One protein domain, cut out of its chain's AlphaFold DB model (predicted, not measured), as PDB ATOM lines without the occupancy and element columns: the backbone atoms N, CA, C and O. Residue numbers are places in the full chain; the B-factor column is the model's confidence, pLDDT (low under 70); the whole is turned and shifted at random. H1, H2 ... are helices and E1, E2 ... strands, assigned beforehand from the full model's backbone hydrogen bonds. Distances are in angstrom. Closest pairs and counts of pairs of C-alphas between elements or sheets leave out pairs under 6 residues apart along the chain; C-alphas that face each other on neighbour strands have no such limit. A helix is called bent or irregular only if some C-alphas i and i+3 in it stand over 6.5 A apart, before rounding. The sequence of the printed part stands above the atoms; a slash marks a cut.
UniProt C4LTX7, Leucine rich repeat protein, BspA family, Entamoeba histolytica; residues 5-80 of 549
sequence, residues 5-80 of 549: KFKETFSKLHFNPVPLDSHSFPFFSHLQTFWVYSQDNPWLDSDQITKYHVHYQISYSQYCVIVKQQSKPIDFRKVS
ATOM      1  N   LYS A   5     -17.349  -0.346  32.902       74.69
ATOM      2  CA  LYS A   5     -16.604   0.384  33.938       74.69
ATOM      3  C   LYS A   5     -15.219   0.877  33.487       74.69
ATOM      4  O   LYS A   5     -14.707   1.829  34.060       74.69
ATOM      5  N   PHE A   6     -14.620   0.264  32.464       76.12
ATOM      6  CA  PHE A   6     -13.293   0.634  31.947       76.12
ATOM      7  C   PHE A   6     -13.343   1.359  30.592       76.12
ATOM      8  O   PHE A   6     -12.299   1.580  29.980       76.12
ATOM      9  N   LYS A   7     -14.535   1.746  30.113       77.69
ATOM     10  CA  LYS A   7     -14.725   2.385  28.800       77.69
ATOM     11  C   LYS A   7     -13.872   3.646  28.615       77.69
ATOM     12  O   LYS A   7     -13.265   3.802  27.565       77.69
ATOM     13  N   GLU A   8     -13.773   4.502  29.634       80.62
ATOM     14  CA  GLU A   8     -12.929   5.710  29.593       80.62
ATOM     15  C   GLU A   8     -11.425   5.408  29.565       80.62
ATOM     16  O   GLU A   8     -10.630   6.211  29.082       80.62
ATOM     17  N   THR A   9     -11.009   4.264  30.106       83.75
ATOM     18  CA  THR A   9      -9.610   3.833  30.057       83.75
ATOM     19  C   THR A   9      -9.277   3.288  28.675       83.75
ATOM     20  O   THR A   9      -8.245   3.641  28.112       83.75
ATOM     21  N   PHE A  10     -10.157   2.462  28.101       84.88
ATOM     22  CA  PHE A  10      -9.959   1.886  26.770       84.88
ATOM     23  C   PHE A  10     -10.104   2.909  25.645       84.88
ATOM     24  O   PHE A  10      -9.377   2.814  24.659       84.88
ATOM     25  N   SER A  11     -10.946   3.935  25.807       82.19
ATOM     26  CA  SER A  11     -11.048   5.021  24.829       82.19
ATOM     27  C   SER A  11      -9.742   5.804  24.682       82.19
ATOM     28  O   SER A  11      -9.480   6.311  23.601       82.19
ATOM     29  N   LYS A  12      -8.889   5.861  25.716       86.88
ATOM     30  CA  LYS A  12      -7.566   6.514  25.656       86.88
ATOM     31  C   LYS A  12      -6.522   5.721  24.864       86.88
ATOM     32  O   LYS A  12      -5.441   6.246  24.608       86.88
ATOM     33  N   LEU A  13      -6.789   4.460  24.522       88.62
ATOM     34  CA  LEU A  13      -5.831   3.619  23.812       88.62
ATOM     35  C   LEU A  13      -5.940   3.816  22.298       88.62
ATOM     36  O   LEU A  13      -7.022   3.758  21.718       88.62
ATOM     37  N   HIS A  14      -4.783   3.962  21.656       89.12
ATOM     38  CA  HIS A  14      -4.668   4.059  20.199       89.12
ATOM     39  C   HIS A  14      -4.383   2.712  19.515       89.12
ATOM     40  O   HIS A  14      -4.337   2.649  18.286       89.12
ATOM     41  N   PHE A  15      -4.226   1.641  20.300       88.94
ATOM     42  CA  PHE A  15      -4.137   0.253  19.845       88.94
ATOM     43  C   PHE A  15      -4.907  -0.688  20.784       88.94
ATOM     44  O   PHE A  15      -5.148  -0.345  21.944       88.94
ATOM     45  N   ASN A  16      -5.293  -1.875  20.306       90.50
ATOM     46  CA  ASN A  16      -5.995  -2.858  21.126       90.50
ATOM     47  C   ASN A  16      -4.979  -3.792  21.795       90.50
ATOM     48  O   ASN A  16      -4.219  -4.440  21.088       90.50
ATOM     49  N   PRO A  17      -4.958  -3.891  23.136       86.56
ATOM     50  CA  PRO A  17      -4.027  -4.756  23.862       86.56
ATOM     51  C   PRO A  17      -4.497  -6.218  23.935       86.56
ATOM     52  O   PRO A  17      -3.781  -7.077  24.445       86.56
ATOM     53  N   VAL A  18      -5.720  -6.491  23.478       86.25
ATOM     54  CA  VAL A  18      -6.378  -7.800  23.509       86.25
ATOM     55  C   VAL A  18      -7.134  -8.034  22.197       86.25
ATOM     56  O   VAL A  18      -7.480  -7.061  21.518       86.25
ATOM     57  N   PRO A  19      -7.416  -9.296  21.828       87.38
ATOM     58  CA  PRO A  19      -8.362  -9.633  20.766       87.38
ATOM     59  C   PRO A  19      -9.692  -8.880  20.902       87.38
ATOM     60  O   PRO A  19     -10.278  -8.872  21.986       87.38
ATOM     61  N   LEU A  20     -10.161  -8.270  19.808       87.50
ATOM     62  CA  LEU A  20     -11.454  -7.588  19.738       87.50
ATOM     63  C   LEU A  20     -12.402  -8.306  18.775       87.50
ATOM     64  O   LEU A  20     -11.981  -8.865  17.765       87.50
ATOM     65  N   ASP A  21     -13.687  -8.227  19.092       84.88
ATOM     66  CA  ASP A  21     -14.821  -8.634  18.263       84.88
ATOM     67  C   ASP A  21     -15.749  -7.430  18.014       84.88
ATOM     68  O   ASP A  21     -15.530  -6.332  18.537       84.88
ATOM     69  N   SER A  22     -16.810  -7.626  17.228       83.88
ATOM     70  CA  SER A  22     -17.781  -6.568  16.915       83.88
ATOM     71  C   SER A  22     -18.466  -5.971  18.155       83.88
ATOM     72  O   SER A  22     -18.881  -4.814  18.123       83.88
ATOM     73  N   HIS A  23     -18.562  -6.721  19.259       85.12
ATOM     74  CA  HIS A  23     -19.188  -6.269  20.504       85.12
ATOM     75  C   HIS A  23     -18.249  -5.443  21.388       85.12
ATOM     76  O   HIS A  23     -18.698  -4.537  22.093       85.12
ATOM     77  N   SER A  24     -16.955  -5.752  21.382       86.31
ATOM     78  CA  SER A  24     -15.943  -5.104  22.221       86.31
ATOM     79  C   SER A  24     -15.248  -3.928  21.536       86.31
ATOM     80  O   SER A  24     -14.779  -3.014  22.216       86.31
ATOM     81  N   PHE A  25     -15.237  -3.899  20.203       86.56
ATOM     82  CA  PHE A  25     -14.686  -2.803  19.406       86.56
ATOM     83  C   PHE A  25     -15.204  -1.402  19.785       86.56
ATOM     84  O   PHE A  25     -14.380  -0.498  19.936       86.56
ATOM     85  N   PRO A  26     -16.511  -1.186  20.051       87.94
ATOM     86  CA  PRO A  26     -17.035   0.144  20.382       87.94
ATOM     87  C   PRO A  26     -16.487   0.763  21.680       87.94
ATOM     88  O   PRO A  26     -16.689   1.954  21.918       87.94
ATOM     89  N   PHE A  27     -15.811  -0.009  22.542       86.06
ATOM     90  CA  PHE A  27     -15.159   0.527  23.745       86.06
ATOM     91  C   PHE A  27     -13.814   1.223  23.448       86.06
ATOM     92  O   PHE A  27     -13.301   1.919  24.322       86.06
ATOM     93  N   PHE A  28     -13.269   1.082  22.234       88.38
ATOM     94  CA  PHE A  28     -11.980   1.636  21.800       88.38
ATOM     95  C   PHE A  28     -12.181   2.754  20.762       88.38
ATOM     96  O   PHE A  28     -11.816   2.631  19.598       88.38
ATOM     97  N   SER A  29     -12.785   3.870  21.173       85.06
ATOM     98  CA  SER A  29     -13.250   4.940  20.269       85.06
ATOM     99  C   SER A  29     -12.167   5.831  19.636       85.06
ATOM    100  O   SER A  29     -12.508   6.745  18.888       85.06
ATOM    101  N   HIS A  30     -10.889   5.637  19.977       88.44
ATOM    102  CA  HIS A  30      -9.746   6.366  19.403       88.44
ATOM    103  C   HIS A  30      -8.682   5.415  18.839       88.44
ATOM    104  O   HIS A  30      -7.500   5.764  18.742       88.44
ATOM    105  N   LEU A  31      -9.107   4.202  18.480       89.00
ATOM    106  CA  LEU A  31      -8.245   3.154  17.965       89.00
ATOM    107  C   LEU A  31      -7.741   3.510  16.564       89.00
ATOM    108  O   LEU A  31      -8.500   3.512  15.602       89.00
ATOM    109  N   GLN A  32      -6.443   3.784  16.456       89.25
ATOM    110  CA  GLN A  32      -5.794   4.120  15.185       89.25
ATOM    111  C   GLN A  32      -5.077   2.912  14.581       89.25
ATOM    112  O   GLN A  32      -5.012   2.760  13.364       89.25
ATOM    113  N   THR A  33      -4.544   2.038  15.436       90.00
ATOM    114  CA  THR A  33      -3.769   0.863  15.042       90.00
ATOM    115  C   THR A  33      -4.463  -0.411  15.513       90.00
ATOM    116  O   THR A  33      -4.650  -0.595  16.713       90.00
ATOM    117  N   PHE A  34      -4.810  -1.318  14.600       91.25
ATOM    118  CA  PHE A  34      -5.526  -2.551  14.945       91.25
ATOM    119  C   PHE A  34      -4.593  -3.769  14.959       91.25
ATOM    120  O   PHE A  34      -4.035  -4.152  13.933       91.25
ATOM    121  N   TRP A  35      -4.403  -4.370  16.129       91.38
ATOM    122  CA  TRP A  35      -3.555  -5.530  16.378       91.38
ATOM    123  C   TRP A  35      -4.365  -6.820  16.219       91.38
ATOM    124  O   TRP A  35      -5.294  -7.097  16.982       91.38
ATOM    125  N   VAL A  36      -3.987  -7.631  15.234       89.31
ATOM    126  CA  VAL A  36      -4.584  -8.938  14.951       89.31
ATOM    127  C   VAL A  36      -3.691 -10.027  15.543       89.31
ATOM    128  O   VAL A  36      -2.530 -10.188  15.153       89.31
ATOM    129  N   TYR A  37      -4.229 -10.769  16.511       87.44
ATOM    130  CA  TYR A  37      -3.466 -11.724  17.323       87.44
ATOM    131  C   TYR A  37      -3.562 -13.183  16.860       87.44
ATOM    132  O   TYR A  37      -2.699 -13.973  17.232       87.44
ATOM    133  N   SER A  38      -4.562 -13.541  16.055       86.44
ATOM    134  CA  SER A  38      -4.732 -14.876  15.470       86.44
ATOM    135  C   SER A  38      -5.461 -14.783  14.128       86.44
ATOM    136  O   SER A  38      -6.069 -13.757  13.816       86.44
ATOM    137  N   GLN A  39      -5.410 -15.863  13.349       83.69
ATOM    138  CA  GLN A  39      -6.116 -15.967  12.072       83.69
ATOM    139  C   GLN A  39      -7.644 -16.039  12.244       83.69
ATOM    140  O   GLN A  39      -8.375 -15.604  11.359       83.69
ATOM    141  N   ASP A  40      -8.111 -16.533  13.393       82.06
ATOM    142  CA  ASP A  40      -9.538 -16.665  13.715       82.06
ATOM    143  C   ASP A  40     -10.188 -15.336  14.129       82.06
ATOM    144  O   ASP A  40     -11.414 -15.217  14.163       82.06
ATOM    145  N   ASN A  41      -9.382 -14.323  14.461       81.25
ATOM    146  CA  ASN A  41      -9.904 -13.026  14.865       81.25
ATOM    147  C   ASN A  41     -10.417 -12.243  13.647       81.25
ATOM    148  O   ASN A  41      -9.688 -12.100  12.658       81.25
ATOM    149  N   PRO A  42     -11.624 -11.652  13.723       76.81
ATOM    150  CA  PRO A  42     -12.153 -10.856  12.630       76.81
ATOM    151  C   PRO A  42     -11.283  -9.617  12.390       76.81
ATOM    152  O   PRO A  42     -10.897  -8.906  13.322       76.81
ATOM    153  N   TRP A  43     -11.008  -9.334  11.117       85.44
ATOM    154  CA  TRP A  43     -10.410  -8.072  10.698       85.44
ATOM    155  C   TRP A  43     -11.499  -7.008  10.733       85.44
ATOM    156  O   TRP A  43     -12.334  -6.929   9.834       85.44
ATOM    157  N   LEU A  44     -11.535  -6.234  11.814       86.06
ATOM    158  CA  LEU A  44     -12.504  -5.157  11.961       86.06
ATOM    159  C   LEU A  44     -12.057  -3.954  11.129       86.06
ATOM    160  O   LEU A  44     -10.893  -3.547  11.181       86.06
ATOM    161  N   ASP A  45     -12.984  -3.394  10.355       81.56
ATOM    162  CA  ASP A  45     -12.738  -2.234   9.505       81.56
ATOM    163  C   ASP A  45     -13.530  -1.020  10.006       81.56
ATOM    164  O   ASP A  45     -14.718  -1.102  10.318       81.56
ATOM    165  N   SER A  46     -12.835   0.105  10.148       85.00
ATOM    166  CA  SER A  46     -13.371   1.388  10.605       85.00
ATOM    167  C   SER A  46     -12.485   2.510  10.087       85.00
ATOM    168  O   SER A  46     -11.262   2.374  10.116       85.00
ATOM    169  N   ASP A  47     -13.066   3.637   9.679       85.44
ATOM    170  CA  ASP A  47     -12.329   4.815   9.191       85.44
ATOM    171  C   ASP A  47     -11.290   5.355  10.189       85.44
ATOM    172  O   ASP A  47     -10.329   6.009   9.792       85.44
ATOM    173  N   GLN A  48     -11.447   5.056  11.484       86.56
ATOM    174  CA  GLN A  48     -10.477   5.427  12.520       86.56
ATOM    175  C   GLN A  48      -9.184   4.605  12.446       86.56
ATOM    176  O   GLN A  48      -8.116   5.110  12.791       86.56
ATOM    177  N   ILE A  49      -9.273   3.352  11.987       89.44
ATOM    178  CA  ILE A  49      -8.122   2.464  11.832       89.44
ATOM    179  C   ILE A  49      -7.363   2.899  10.588       89.44
ATOM    180  O   ILE A  49      -7.853   2.767   9.465       89.44
ATOM    181  N   THR A  50      -6.140   3.369  10.793       90.75
ATOM    182  CA  THR A  50      -5.236   3.802   9.725       90.75
ATOM    183  C   THR A  50      -4.207   2.733   9.371       90.75
ATOM    184  O   THR A  50      -3.604   2.802   8.300       90.75
ATOM    185  N   LYS A  51      -4.001   1.735  10.244       91.19
ATOM    186  CA  LYS A  51      -3.011   0.670  10.050       91.19
ATOM    187  C   LYS A  51      -3.352  -0.608  10.821       91.19
ATOM    188  O   LYS A  51      -3.763  -0.551  11.981       91.19
ATOM    189  N   TYR A  52      -3.089  -1.761  10.211       90.94
ATOM    190  CA  TYR A  52      -3.150  -3.069  10.870       90.94
ATOM    191  C   TYR A  52      -1.760  -3.542  11.307       90.94
ATOM    192  O   TYR A  52      -0.767  -3.289  10.627       90.94
ATOM    193  N   HIS A  53      -1.681  -4.258  12.425       90.88
ATOM    194  CA  HIS A  53      -0.480  -4.949  12.891       90.88
ATOM    195  C   HIS A  53      -0.799  -6.421  13.124       90.88
ATOM    196  O   HIS A  53      -1.666  -6.755  13.928       90.88
ATOM    197  N   VAL A  54      -0.090  -7.317  12.445       90.62
ATOM    198  CA  VAL A  54      -0.312  -8.763  12.540       90.62
ATOM    199  C   VAL A  54       0.763  -9.394  13.422       90.62
ATOM    200  O   VAL A  54       1.960  -9.297  13.136       90.62
ATOM    201  N   HIS A  55       0.329 -10.028  14.516       88.62
ATOM    202  CA  HIS A  55       1.202 -10.570  15.568       88.62
ATOM    203  C   HIS A  55       1.317 -12.108  15.578       88.62
ATOM    204  O   HIS A  55       2.165 -12.651  16.305       88.62
ATOM    205  N   TYR A  56       0.511 -12.804  14.770       89.44
ATOM    206  CA  TYR A  56       0.629 -14.244  14.515       89.44
ATOM    207  C   TYR A  56       1.505 -14.527  13.286       89.44
ATOM    208  O   TYR A  56       1.773 -13.631  12.489       89.44
ATOM    209  N   GLN A  57       2.005 -15.761  13.185       91.75
ATOM    210  CA  GLN A  57       2.840 -16.199  12.065       91.75
ATOM    211  C   GLN A  57       1.965 -16.537  10.850       91.75
ATOM    212  O   GLN A  57       0.950 -17.209  11.010       91.75
ATOM    213  N   ILE A  58       2.382 -16.102   9.660       93.88
ATOM    214  CA  ILE A  58       1.771 -16.462   8.370       93.88
ATOM    215  C   ILE A  58       2.845 -16.840   7.347       93.88
ATOM    216  O   ILE A  58       3.973 -16.359   7.454       93.88
ATOM    217  N   SER A  59       2.495 -17.637   6.335       95.88
ATOM    218  CA  SER A  59       3.392 -17.907   5.201       95.88
ATOM    219  C   SER A  59       3.492 -16.704   4.251       95.88
ATOM    220  O   SER A  59       2.642 -15.803   4.254       95.88
ATOM    221  N   TYR A  60       4.507 -16.683   3.388       96.31
ATOM    222  CA  TYR A  60       4.681 -15.607   2.413       96.31
ATOM    223  C   TYR A  60       3.567 -15.608   1.351       96.31
ATOM    224  O   TYR A  60       3.058 -14.552   0.971       96.31
ATOM    225  N   SER A  61       3.107 -16.780   0.920       94.00
ATOM    226  CA  SER A  61       1.927 -16.926   0.057       94.00
ATOM    227  C   SER A  61       0.664 -16.328   0.680       94.00
ATOM    228  O   SER A  61      -0.054 -15.594  -0.004       94.00
ATOM    229  N   GLN A  62       0.410 -16.566   1.972       92.75
ATOM    230  CA  GLN A  62      -0.710 -15.949   2.696       92.75
ATOM    231  C   GLN A  62      -0.557 -14.427   2.772       92.75
ATOM    232  O   GLN A  62      -1.515 -13.702   2.500       92.75
ATOM    233  N   TYR A  63       0.651 -13.935   3.061       93.62
ATOM    234  CA  TYR A  63       0.968 -12.505   3.028       93.62
ATOM    235  C   TYR A  63       0.601 -11.879   1.672       93.62
ATOM    236  O   TYR A  63      -0.109 -10.873   1.626       93.62
ATOM    237  N   CYS A  64       1.002 -12.505   0.558       92.12
ATOM    238  CA  CYS A  64       0.689 -12.017  -0.786       92.12
ATOM    239  C   CYS A  64      -0.817 -11.951  -1.073       92.12
ATOM    240  O   CYS A  64      -1.248 -11.082  -1.832       92.12
ATOM    241  N   VAL A  65      -1.615 -12.859  -0.504       91.50
ATOM    242  CA  VAL A  65      -3.080 -12.844  -0.645       91.50
ATOM    243  C   VAL A  65      -3.691 -11.720   0.191       91.50
ATOM    244  O   VAL A  65      -4.459 -10.922  -0.341       91.50
ATOM    245  N   ILE A  66      -3.311 -11.606   1.468       89.12
ATOM    246  CA  ILE A  66      -3.890 -10.624   2.397       89.12
ATOM    247  C   ILE A  66      -3.591  -9.193   1.940       89.12
ATOM    248  O   ILE A  66      -4.495  -8.361   1.900       89.12
ATOM    249  N   VAL A  67      -2.352  -8.901   1.531       89.25
ATOM    250  CA  VAL A  67      -1.967  -7.554   1.070       89.25
ATOM    251  C   VAL A  67      -2.730  -7.137  -0.190       89.25
ATOM    252  O   VAL A  67      -3.017  -5.958  -0.358       89.25
ATOM    253  N   LYS A  68      -3.105  -8.084  -1.060       89.25
ATOM    254  CA  LYS A  68      -3.934  -7.789  -2.242       89.25
ATOM    255  C   LYS A  68      -5.401  -7.522  -1.899       89.25
ATOM    256  O   LYS A  68      -6.083  -6.870  -2.682       89.25
ATOM    257  N   GLN A  69      -5.895  -8.057  -0.784       86.94
ATOM    258  CA  GLN A  69      -7.300  -7.950  -0.376       86.94
ATOM    259  C   GLN A  69      -7.584  -6.730   0.507       86.94
ATOM    260  O   GLN A  69      -8.726  -6.288   0.581       86.94
ATOM    261  N   GLN A  70      -6.570  -6.195   1.185       84.00
ATOM    262  CA  GLN A  70      -6.737  -5.150   2.191       84.00
ATOM    263  C   GLN A  70      -6.473  -3.752   1.622       84.00
ATOM    264  O   GLN A  70      -5.497  -3.521   0.915       84.00
ATOM    265  N   SER A  71      -7.346  -2.803   1.962       83.44
ATOM    266  CA  SER A  71      -7.293  -1.415   1.476       83.44
ATOM    267  C   SER A  71      -6.351  -0.513   2.283       83.44
ATOM    268  O   SER A  71      -5.976   0.563   1.818       83.44
ATOM    269  N   LYS A  72      -5.964  -0.941   3.491       87.50
ATOM    270  CA  LYS A  72      -5.155  -0.168   4.444       87.50
ATOM    271  C   LYS A  72      -3.773  -0.795   4.646       87.50
ATOM    272  O   LYS A  72      -3.640  -2.012   4.529       87.50
ATOM    273  N   PRO A  73      -2.746  -0.000   5.007       88.88
ATOM    274  CA  PRO A  73      -1.413  -0.518   5.304       88.88
ATOM    275  C   PRO A  73      -1.418  -1.566   6.425       88.88
ATOM    276  O   PRO A  73      -2.080  -1.392   7.452       88.88
ATOM    277  N   ILE A  74      -0.617  -2.619   6.258       90.50
ATOM    278  CA  ILE A  74      -0.461  -3.701   7.238       90.50
ATOM    279  C   ILE A  74       1.018  -3.876   7.572       90.50
ATOM    280  O   ILE A  74       1.854  -3.994   6.680       90.50
ATOM    281  N   ASP A  75       1.331  -3.925   8.862       89.94
ATOM    282  CA  ASP A  75       2.638  -4.310   9.388       89.94
ATOM    283  C   ASP A  75       2.609  -5.777   9.826       89.94
ATOM    284  O   ASP A  75       1.985  -6.129  10.832       89.94
ATOM    285  N   PHE A  76       3.274  -6.642   9.060       90.44
ATOM    286  CA  PHE A  76       3.444  -8.051   9.404       90.44
ATOM    287  C   PHE A  76       4.776  -8.250  10.112       90.44
ATOM    288  O   PHE A  76       5.835  -7.992   9.547       90.44
ATOM    289  N   ARG A  77       4.731  -8.766  11.343       83.06
ATOM    290  CA  ARG A  77       5.951  -8.981  12.138       83.06
ATOM    291  C   ARG A  77       6.548 -10.380  11.996       83.06
ATOM    292  O   ARG A  77       7.704 -10.590  12.354       83.06
ATOM    293  N   LYS A  78       5.754 -11.346  11.535       90.94
ATOM    294  CA  LYS A  78       6.111 -12.768  11.495       90.94
ATOM    295  C   LYS A  78       5.649 -13.388  10.181       90.94
ATOM    296  O   LYS A  78       4.570 -13.974  10.119       90.94
ATOM    297  N   VAL A  79       6.462 -13.240   9.142       96.31
ATOM    298  CA  VAL A  79       6.233 -13.912   7.859       96.31
ATOM    299  C   VAL A  79       7.258 -15.028   7.714       96.31
ATOM    300  O   VAL A  79       8.462 -14.784   7.822       96.31
ATOM    301  N   SER A  80       6.785 -16.251   7.509       97.31
ATOM    302  CA  SER A  80       7.621 -17.416   7.265       97.31
ATOM    303  C   SER A  80       7.646 -17.797   5.788       97.31
ATOM    304  O   SER A  80       6.778 -17.398   5.015       97.31
TER     305      SER A  80
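This is residues 5 to 80 of the 549 residues of the protein "Leucine rich repeat protein, BspA family" of Entamoeba histolytica (UniProt C4LTX7). A rod with little regular structure has the small sheet of E1, E2 and E3 in its middle, with helix H1 toward one end and H2 toward the other. The 76 printed residues run H1, E1, E2, H2, E3, the class is mixed, and named elements hold only 28 residues. The sheet is parallel, in order E1, E2, E3; the whole is compact, radius of gyration of the C-alphas 12.8 A, spanning 42 by 20 by 18 A.

E2, residues 51 to 54, is parallel to E1, residues 33 to 36, at 25 degrees, with N 36 and O 53 2.8 A apart. E3, residues 74 to 76, is parallel to E2 at 22 degrees, with N 75 and O 52 2.8 A apart. H2, residues 60 to 69, only just on the sheet with 5 pairs of C-alphas within 10 A, only grazes it with residues 63 to 67; E2, H2 and E3 form a strand-helix-strand unit, two parallel neighbour strands with a helix between, its crossover right-handed. H1, residues 5 to 11, is apart from E2, E3 and H2. O i to N i+4 pairs within hydrogen-bond range number 2 of 3 in H1 and 5 of 6 in H2.

H1 begins at C-alpha 5 (-16.604, 0.384, 33.938) and is irregular, C-alphas 5 and 8 being 7.8 A apart. H2 measures 14.5 A, and E3 ends at C-alpha 76 (3.444, -8.051, 9.404).

The C-alphas farthest apart, of Lys 5 and Ser 61, are 42.3 A apart. The printed part has no cut; links H1 to E1 and E1 to E2 are long, and no printed residue is under 70 in pLDDT.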